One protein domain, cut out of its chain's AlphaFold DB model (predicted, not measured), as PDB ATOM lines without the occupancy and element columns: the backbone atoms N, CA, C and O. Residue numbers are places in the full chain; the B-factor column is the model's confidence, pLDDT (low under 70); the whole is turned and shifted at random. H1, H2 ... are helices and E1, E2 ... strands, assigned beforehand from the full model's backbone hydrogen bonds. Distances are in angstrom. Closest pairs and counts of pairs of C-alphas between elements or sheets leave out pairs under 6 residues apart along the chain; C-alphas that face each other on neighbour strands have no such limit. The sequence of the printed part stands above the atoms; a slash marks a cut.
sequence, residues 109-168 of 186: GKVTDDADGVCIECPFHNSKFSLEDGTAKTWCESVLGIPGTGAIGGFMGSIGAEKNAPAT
ATOM      1  N   GLY A 109     -45.260  -7.189  41.065       95.31
ATOM      2  CA  GLY A 109     -45.990  -7.702  39.926       95.31
ATOM      3  C   GLY A 109     -46.485  -9.123  40.153       95.31
ATOM      4  O   GLY A 109     -45.844  -9.921  40.846       95.31
ATOM      5  N   LYS A 110     -47.653  -9.413  39.585       95.50
ATOM      6  CA  LYS A 110     -48.232 -10.753  39.585       95.50
ATOM      7  C   LYS A 110     -47.480 -11.592  38.557       95.50
ATOM      8  O   LYS A 110     -47.313 -11.150  37.426       95.50
ATOM      9  N   VAL A 111     -47.035 -12.780  38.951       97.81
ATOM     10  CA  VAL A 111     -46.453 -13.754  38.020       97.81
ATOM     11  C   VAL A 111     -47.573 -14.671  37.542       97.81
ATOM     12  O   VAL A 111     -48.348 -15.179  38.355       97.81
ATOM     13  N   THR A 112     -47.687 -14.842  36.232       96.88
ATOM     14  CA  THR A 112     -48.663 -15.730  35.593       96.88
ATOM     15  C   THR A 112     -47.937 -16.745  34.727       96.88
ATOM     16  O   THR A 112     -46.878 -16.450  34.185       96.88
ATOM     17  N   ASP A 113     -48.523 -17.923  34.588       97.19
ATOM     18  CA  ASP A 113     -48.033 -19.016  33.750       97.19
ATOM     19  C   ASP A 113     -49.268 -19.589  33.046       97.19
ATOM     20  O   ASP A 113     -50.030 -20.365  33.632       97.19
ATOM     21  N   ASP A 114     -49.560 -19.034  31.869       95.19
ATOM     22  CA  ASP A 114     -50.794 -19.247  31.107       95.19
ATOM     23  C   ASP A 114     -50.503 -19.346  29.594       95.19
ATOM     24  O   ASP A 114     -49.394 -19.690  29.189       95.19
ATOM     25  N   ALA A 115     -51.500 -19.095  28.738       94.00
ATOM     26  CA  ALA A 115     -51.356 -19.202  27.284       94.00
ATOM     27  C   ALA A 115     -50.287 -18.260  26.690       94.00
ATOM     28  O   ALA A 115     -49.782 -18.535  25.602       94.00
ATOM     29  N   ASP A 116     -49.923 -17.183  27.394       91.81
ATOM     30  CA  ASP A 116     -48.873 -16.253  26.964       91.81
ATOM     31  C   ASP A 116     -47.458 -16.681  27.395       91.81
ATOM     32  O   ASP A 116     -46.491 -15.974  27.088       91.81
ATOM     33  N   GLY A 117     -47.336 -17.810  28.103       96.50
ATOM     34  CA  GLY A 117     -46.114 -18.262  28.766       96.50
ATOM     35  C   GLY A 117     -45.952 -17.672  30.168       96.50
ATOM     36  O   GLY A 117     -46.902 -17.149  30.766       96.50
ATOM     37  N   VAL A 118     -44.732 -17.741  30.706       98.00
ATOM     38  CA  VAL A 118     -44.429 -17.190  32.033       98.00
ATOM     39  C   VAL A 118     -44.237 -15.679  31.928       98.00
ATOM     40  O   VAL A 118     -43.315 -15.199  31.271       98.00
ATOM     41  N   CYS A 119     -45.102 -14.912  32.585       98.12
ATOM     42  CA  CYS A 119     -45.121 -13.455  32.497       98.12
ATOM     43  C   CYS A 119     -45.127 -12.787  33.873       98.12
ATOM     44  O   CYS A 119     -45.575 -13.363  34.865       98.12
ATOM     45  N   ILE A 120     -44.699 -11.525  33.909       97.88
ATOM     46  CA  ILE A 120     -44.877 -10.615  35.038       97.88
ATOM     47  C   ILE A 120     -45.776  -9.444  34.643       97.88
ATOM     48  O   ILE A 120     -45.571  -8.776  33.630       97.88
ATOM     49  N   GLU A 121     -46.781  -9.182  35.466       96.06
ATOM     50  CA  GLU A 121     -47.751  -8.112  35.274       96.06
ATOM     51  C   GLU A 121     -47.453  -6.949  36.222       96.06
ATOM     52  O   GLU A 121     -47.396  -7.113  37.443       96.06
ATOM     53  N   CYS A 122     -47.258  -5.756  35.665       94.81
ATOM     54  CA  CYS A 122     -46.991  -4.540  36.419       94.81
ATOM     55  C   CYS A 122     -48.181  -4.197  37.336       94.81
ATOM     56  O   CYS A 122     -49.292  -4.008  36.838       94.81
ATOM     57  N   PRO A 123     -47.967  -3.995  38.650       92.31
ATOM     58  CA  PRO A 123     -49.061  -3.774  39.598       92.31
ATOM     59  C   PRO A 123     -49.721  -2.390  39.471       92.31
ATOM     60  O   PRO A 123     -50.697  -2.117  40.159       92.31
ATOM     61  N   PHE A 124     -49.172  -1.500  38.637       89.44
ATOM     62  CA  PHE A 124     -49.646  -0.121  38.502       89.44
ATOM     63  C   PHE A 124     -50.548   0.096  37.287       89.44
ATOM     64  O   PHE A 124     -51.510   0.840  37.385       89.44
ATOM     65  N   HIS A 125     -50.246  -0.515  36.142       87.50
ATOM     66  CA  HIS A 125     -50.990  -0.273  34.891       87.50
ATOM     67  C   HIS A 125     -51.286  -1.568  34.127       87.50
ATOM     68  O   HIS A 125     -51.643  -1.533  32.953       87.50
ATOM     69  N   ASN A 126     -51.079  -2.720  34.776       90.25
ATOM     70  CA  ASN A 126     -51.352  -4.054  34.240       90.25
ATOM     71  C   ASN A 126     -50.648  -4.375  32.905       90.25
ATOM     72  O   ASN A 126     -51.069  -5.274  32.184       90.25
ATOM     73  N   SER A 127     -49.552  -3.685  32.562       92.62
ATOM     74  CA  SER A 127     -48.697  -4.128  31.456       92.62
ATOM     75  C   SER A 127     -48.076  -5.483  31.804       92.62
ATOM     76  O   SER A 127     -47.465  -5.620  32.866       92.62
ATOM     77  N   LYS A 128     -48.239  -6.465  30.915       95.44
ATOM     78  CA  LYS A 128     -47.794  -7.855  31.082       95.44
ATOM     79  C   LYS A 128     -46.595  -8.101  30.176       95.44
ATOM     80  O   LYS A 128     -46.683  -7.866  28.972       95.44
ATOM     81  N   PHE A 129     -45.494  -8.573  30.751       97.75
ATOM     82  CA  PHE A 129     -44.240  -8.831  30.045       97.75
ATOM     83  C   PHE A 129     -43.843 -10.291  30.201       97.75
ATOM     84  O   PHE A 129     -43.871 -10.817  31.313       97.75
ATOM     85  N   SER A 130     -43.458 -10.928  29.103       98.12
ATOM     86  CA  SER A 130     -42.875 -12.266  29.127       98.12
ATOM     87  C   SER A 130     -41.537 -12.252  29.868       98.12
ATOM     88  O   SER A 130     -40.706 -11.371  29.655       98.12
ATOM     89  N   LEU A 131     -41.338 -13.220  30.762       98.00
ATOM     90  CA  LEU A 131     -40.091 -13.398  31.505       98.00
ATOM     91  C   LEU A 131     -39.017 -14.138  30.696       98.00
ATOM     92  O   LEU A 131     -37.860 -14.154  31.108       98.00
ATOM     93  N   GLU A 132     -39.388 -14.737  29.564       96.56
ATOM     94  CA  GLU A 132     -38.469 -15.472  28.688       96.56
ATOM     95  C   GLU A 132     -37.703 -14.541  27.746       96.56
ATOM     96  O   GLU A 132     -36.502 -14.706  27.547       96.56
ATOM     97  N   ASP A 133     -38.394 -13.555  27.176       96.25
ATOM     98  CA  ASP A 133     -37.877 -12.697  26.104       96.25
ATOM     99  C   ASP A 133     -38.164 -11.200  26.316       96.25
ATOM    100  O   ASP A 133     -37.724 -10.364  25.529       96.25
ATOM    101  N   GLY A 134     -38.908 -10.842  27.366       96.75
ATOM    102  CA  GLY A 134     -39.272  -9.460  27.667       96.75
ATOM    103  C   GLY A 134     -40.467  -8.920  26.886       96.75
ATOM    104  O   GLY A 134     -40.928  -7.814  27.183       96.75
ATOM    105  N   THR A 135     -41.001  -9.657  25.909       96.94
ATOM    106  CA  THR A 135     -42.053  -9.165  25.009       96.94
ATOM    107  C   THR A 135     -43.284  -8.702  25.790       96.94
ATOM    108  O   THR A 135     -43.807  -9.424  26.645       96.94
ATOM    109  N   ALA A 136     -43.782  -7.501  25.481       96.00
ATOM    110  CA  ALA A 136     -45.027  -6.989  26.042       96.00
ATOM    111  C   ALA A 136     -46.229  -7.745  25.445       96.00
ATOM    112  O   ALA A 136     -46.533  -7.613  24.260       96.00
ATOM    113  N   LYS A 137     -46.914  -8.538  26.271       95.06
ATOM    114  CA  LYS A 137     -48.139  -9.276  25.913       95.06
ATOM    115  C   LYS A 137     -49.376  -8.389  26.025       95.06
ATOM    116  O   LYS A 137     -50.277  -8.457  25.197       95.06
ATOM    117  N   THR A 138     -49.367  -7.505  27.018       90.50
ATOM    118  CA  THR A 138     -50.433  -6.542  27.295       90.50
ATOM    119  C   THR A 138     -49.809  -5.203  27.655       90.50
ATOM    120  O   THR A 138     -48.792  -5.163  28.354       90.50
ATOM    121  N   TRP A 139     -50.415  -4.098  27.220       87.88
ATOM    122  CA  TRP A 139     -49.877  -2.762  27.459       87.88
ATOM    123  C   TRP A 139     -50.925  -1.799  27.996       87.88
ATOM    124  O   TRP A 139     -51.831  -1.398  27.268       87.88
ATOM    125  N   CYS A 140     -50.730  -1.373  29.247       79.50
ATOM    126  CA  CYS A 140     -51.458  -0.268  29.869       79.50
ATOM    127  C   CYS A 140     -52.990  -0.354  29.693       79.50
ATOM    128  O   CYS A 140     -53.642   0.618  29.305       79.50
ATOM    129  N   GLU A 141     -53.584  -1.517  29.974       73.25
ATOM    130  CA  GLU A 141     -55.041  -1.718  29.864       73.25
ATOM    131  C   GLU A 141     -55.841  -1.037  30.984       73.25
ATOM    132  O   GLU A 141     -57.073  -1.017  30.962       73.25
ATOM    133  N   SER A 142     -55.157  -0.450  31.964       66.50
ATOM    134  CA  SER A 142     -55.778   0.224  33.093       66.50
ATOM    135  C   SER A 142     -54.972   1.435  33.554       66.50
ATOM    136  O   SER A 142     -53.772   1.573  33.305       66.50
ATOM    137  N   VAL A 143     -55.646   2.312  34.288       69.56
ATOM    138  CA  VAL A 143     -55.021   3.379  35.064       69.56
ATOM    139  C   VAL A 143     -54.991   2.946  36.531       69.56
ATOM    140  O   VAL A 143     -56.033   2.621  37.098       69.56
ATOM    141  N   LEU A 144     -53.804   2.948  37.150       67.75
ATOM    142  CA  LEU A 144     -53.597   2.638  38.575       67.75
ATOM    143  C   LEU A 144     -54.144   1.269  39.035       67.75
ATOM    144  O   LEU A 144     -54.580   1.126  40.175       67.75
ATOM    145  N   GLY A 145     -54.136   0.261  38.162       62.09
ATOM    146  CA  GLY A 145     -54.545  -1.099  38.511       62.09
ATOM    147  C   GLY A 145     -56.060  -1.316  38.531       62.09
ATOM    148  O   GLY A 145     -56.504  -2.360  38.999       62.09
ATOM    149  N   ILE A 146     -56.860  -0.344  38.064       65.69
ATOM    150  CA  ILE A 146     -58.332  -0.402  38.086       65.69
ATOM    151  C   ILE A 146     -58.855  -1.033  36.781       65.69
ATOM    152  O   ILE A 146     -58.798  -0.380  35.729       65.69
ATOM    153  N   PRO A 147     -59.410  -2.262  36.812       62.84
ATOM    154  CA  PRO A 147     -59.932  -2.927  35.617       62.84
ATOM    155  C   PRO A 147     -61.046  -2.109  34.945       62.84
ATOM    156  O   PRO A 147     -61.832  -1.450  35.619       62.84
ATOM    157  N   GLY A 148     -61.138  -2.151  33.611       61.94
ATOM    158  CA  GLY A 148     -62.209  -1.476  32.855       61.94
ATOM    159  C   GLY A 148     -61.965   0.005  32.539       61.94
ATOM    160  O   GLY A 148     -62.785   0.632  31.874       61.94
ATOM    161  N   THR A 149     -60.820   0.567  32.938       67.19
ATOM    162  CA  THR A 149     -60.416   1.945  32.594       67.19
ATOM    163  C   THR A 149     -59.614   2.045  31.286       67.19
ATOM    164  O   THR A 149     -59.044   3.093  30.990       67.19
ATOM    165  N   GLY A 150     -59.600   0.992  30.459       62.62
ATOM    166  CA  GLY A 150     -58.746   0.878  29.266       62.62
ATOM    167  C   GLY A 150     -58.934   1.958  28.197       62.62
ATOM    168  O   GLY A 150     -57.974   2.307  27.517       62.62
ATOM    169  N   ALA A 151     -60.116   2.579  28.097       60.59
ATOM    170  CA  ALA A 151     -60.322   3.736  27.218       60.59
ATOM    171  C   ALA A 151     -59.492   4.967  27.649       60.59
ATOM    172  O   ALA A 151     -59.032   5.733  26.808       60.59
ATOM    173  N   ILE A 152     -59.249   5.123  28.956       61.25
ATOM    174  CA  ILE A 152     -58.331   6.123  29.528       61.25
ATOM    175  C   ILE A 152     -56.892   5.574  29.506       61.25
ATOM    176  O   ILE A 152     -55.942   6.311  29.235       61.25
ATOM    177  N   GLY A 153     -56.738   4.262  29.709       59.75
ATOM    178  CA  GLY A 153     -55.474   3.532  29.585       59.75
ATOM    179  C   GLY A 153     -54.799   3.721  28.224       59.75
ATOM    180  O   GLY A 153     -53.593   3.926  28.178       59.75
ATOM    181  N   GLY A 154     -55.557   3.790  27.124       62.91
ATOM    182  CA  GLY A 154     -55.013   4.045  25.783       62.91
ATOM    183  C   GLY A 154     -54.273   5.384  25.646       62.91
ATOM    184  O   GLY A 154     -53.252   5.458  24.960       62.91
ATOM    185  N   PHE A 155     -54.731   6.426  26.348       63.44
ATOM    186  CA  PHE A 155     -54.012   7.699  26.434       63.44
ATOM    187  C   PHE A 155     -52.755   7.567  27.307       63.44
ATOM    188  O   PHE A 155     -51.675   7.993  26.905       63.44
ATOM    189  N   MET A 156     -52.865   6.902  28.463       64.75
ATOM    190  CA  MET A 156     -51.740   6.683  29.383       64.75
ATOM    191  C   MET A 156     -50.636   5.793  28.784       64.75
ATOM    192  O   MET A 156     -49.451   6.007  29.032       64.75
ATOM    193  N   GLY A 157     -51.005   4.837  27.932       66.88
ATOM    194  CA  GLY A 157     -50.078   3.965  27.216       66.88
ATOM    195  C   GLY A 157     -49.239   4.687  26.160       66.88
ATOM    196  O   GLY A 157     -48.317   4.078  25.626       66.88
ATOM    197  N   SER A 158     -49.547   5.956  25.872       74.00
ATOM    198  CA  SER A 158     -48.770   6.833  24.984       74.00
ATOM    199  C   SER A 158     -47.842   7.789  25.752       74.00
ATOM    200  O   SER A 158     -47.196   8.640  25.147       74.00
ATOM    201  N   ILE A 159     -47.788   7.675  27.083       77.12
ATOM    202  CA  ILE A 159     -46.949   8.487  27.969       77.12
ATOM    203  C   ILE A 159     -45.815   7.614  28.511       77.12
ATOM    204  O   ILE A 159     -46.058   6.495  28.956       77.12
ATOM    205  N   GLY A 160     -44.595   8.153  28.538       81.69
ATOM    206  CA  GLY A 160     -43.414   7.452  29.041       81.69
ATOM    207  C   GLY A 160     -42.567   6.888  27.907       81.69
ATOM    208  O   GLY A 160     -42.230   7.615  26.973       81.69
ATOM    209  N   ALA A 161     -42.184   5.618  28.020       79.75
ATOM    210  CA  ALA A 161     -41.421   4.937  26.981       79.75
ATOM    211  C   ALA A 161     -42.252   4.638  25.724       79.75
ATOM    212  O   ALA A 161     -43.468   4.834  25.685       79.75
ATOM    213  N   GLU A 162     -41.569   4.122  24.701       85.19
ATOM    214  CA  GLU A 162     -42.205   3.609  23.494       85.19
ATOM    215  C   GLU A 162     -43.305   2.596  23.840       85.19
ATOM    216  O   GLU A 162     -43.166   1.751  24.730       85.19
ATOM    217  N   LYS A 163     -44.428   2.699  23.128       85.25
ATOM    218  CA  LYS A 163     -45.558   1.794  23.309       85.25
ATOM    219  C   LYS A 163     -45.112   0.356  23.050       85.25
ATOM    220  O   LYS A 163     -44.500   0.074  22.027       85.25
ATOM    221  N   ASN A 164     -45.497  -0.554  23.942       88.50
ATOM    222  CA  ASN A 164     -45.128  -1.971  23.891       88.50
ATOM    223  C   ASN A 164     -43.615  -2.230  24.003       88.50
ATOM    224  O   ASN A 164     -43.160  -3.295  23.588       88.50
ATOM    225  N   ALA A 165     -42.839  -1.295  24.568       92.00
ATOM    226  CA  ALA A 165     -41.425  -1.531  24.832       92.00
ATOM    227  C   ALA A 165     -41.236  -2.821  25.660       92.00
ATOM    228  O   ALA A 165     -41.926  -2.996  26.676       92.00
ATOM    229  N   PRO A 166     -40.329  -3.726  25.249       95.56
ATOM    230  CA  PRO A 166     -40.084  -4.962  25.975       95.56
ATOM    231  C   PRO A 166     -39.407  -4.685  27.320       95.56
ATOM    232  O   PRO A 166     -38.696  -3.694  27.499       95.56
ATOM    233  N   ALA A 167     -39.611  -5.586  28.277       96.12
ATOM    234  CA  ALA A 167     -38.843  -5.603  29.510       96.12
ATOM    235  C   ALA A 167     -37.442  -6.155  29.254       96.12
ATOM    236  O   ALA A 167     -37.272  -7.147  28.555       96.12
ATOM    237  N   THR A 168     -36.425  -5.541  29.850       96.00
ATOM    238  CA  THR A 168     -35.077  -6.112  29.821       96.00
ATOM    239  C   THR A 168     -35.065  -7.385  30.661       96.00
ATOM    240  O   THR A 168     -35.259  -7.325  31.878       96.00
TER     241      THR A 168
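What this domain is: This is residues 109 to 168 of the 186 residues of the protein "Hypothetical protein" of Fibrocapsa japonica (UniProt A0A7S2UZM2). Little of this is regular structure: a small twisted sheet of four short strands, E1 to E4, with the short helix H1 off the sheet at the far end, and residues 157 to 168 folding back from it. The 60 printed residues, 23 in named elements, run E1 E2 E3 E4 H1, mixed class; the sheet, in that order, is an antiparallel meander, each strand beside the one before. It is compact, radius of gyration of the C-alphas 10.9 A, spans 29 by 22 by 16 A.

Where its parts are: Find C-alpha 110 at (-48.232, -10.753, 39.585), where E1, residues 110 to 114, begins, 12.3 A long. Next come E2, 117 to 121, 12.2 A; E3, 128 to 130, 6.9 A; E4, 136 to 138, 5.6 A; and H1, 150 to 156, 9.1 A, ending at (-51.740, 6.683, 29.383).

How they stand to each other: Look for N 112 and O 119, 2.9 A, between E1 and E2; N 120 and O 129, 2.8 A, between E2 and E3; N 128 and O 138, 2.9 A, between E3 and E4: three hairpins, within hydrogen-bond range. H1, with 2 of 3 O i to N i+4 pairs within range, is not on the sheet.

The domain as a whole: The printed part has no cut; E4 to H1 is a long link, and residues 142 to 157 have pLDDT under 70.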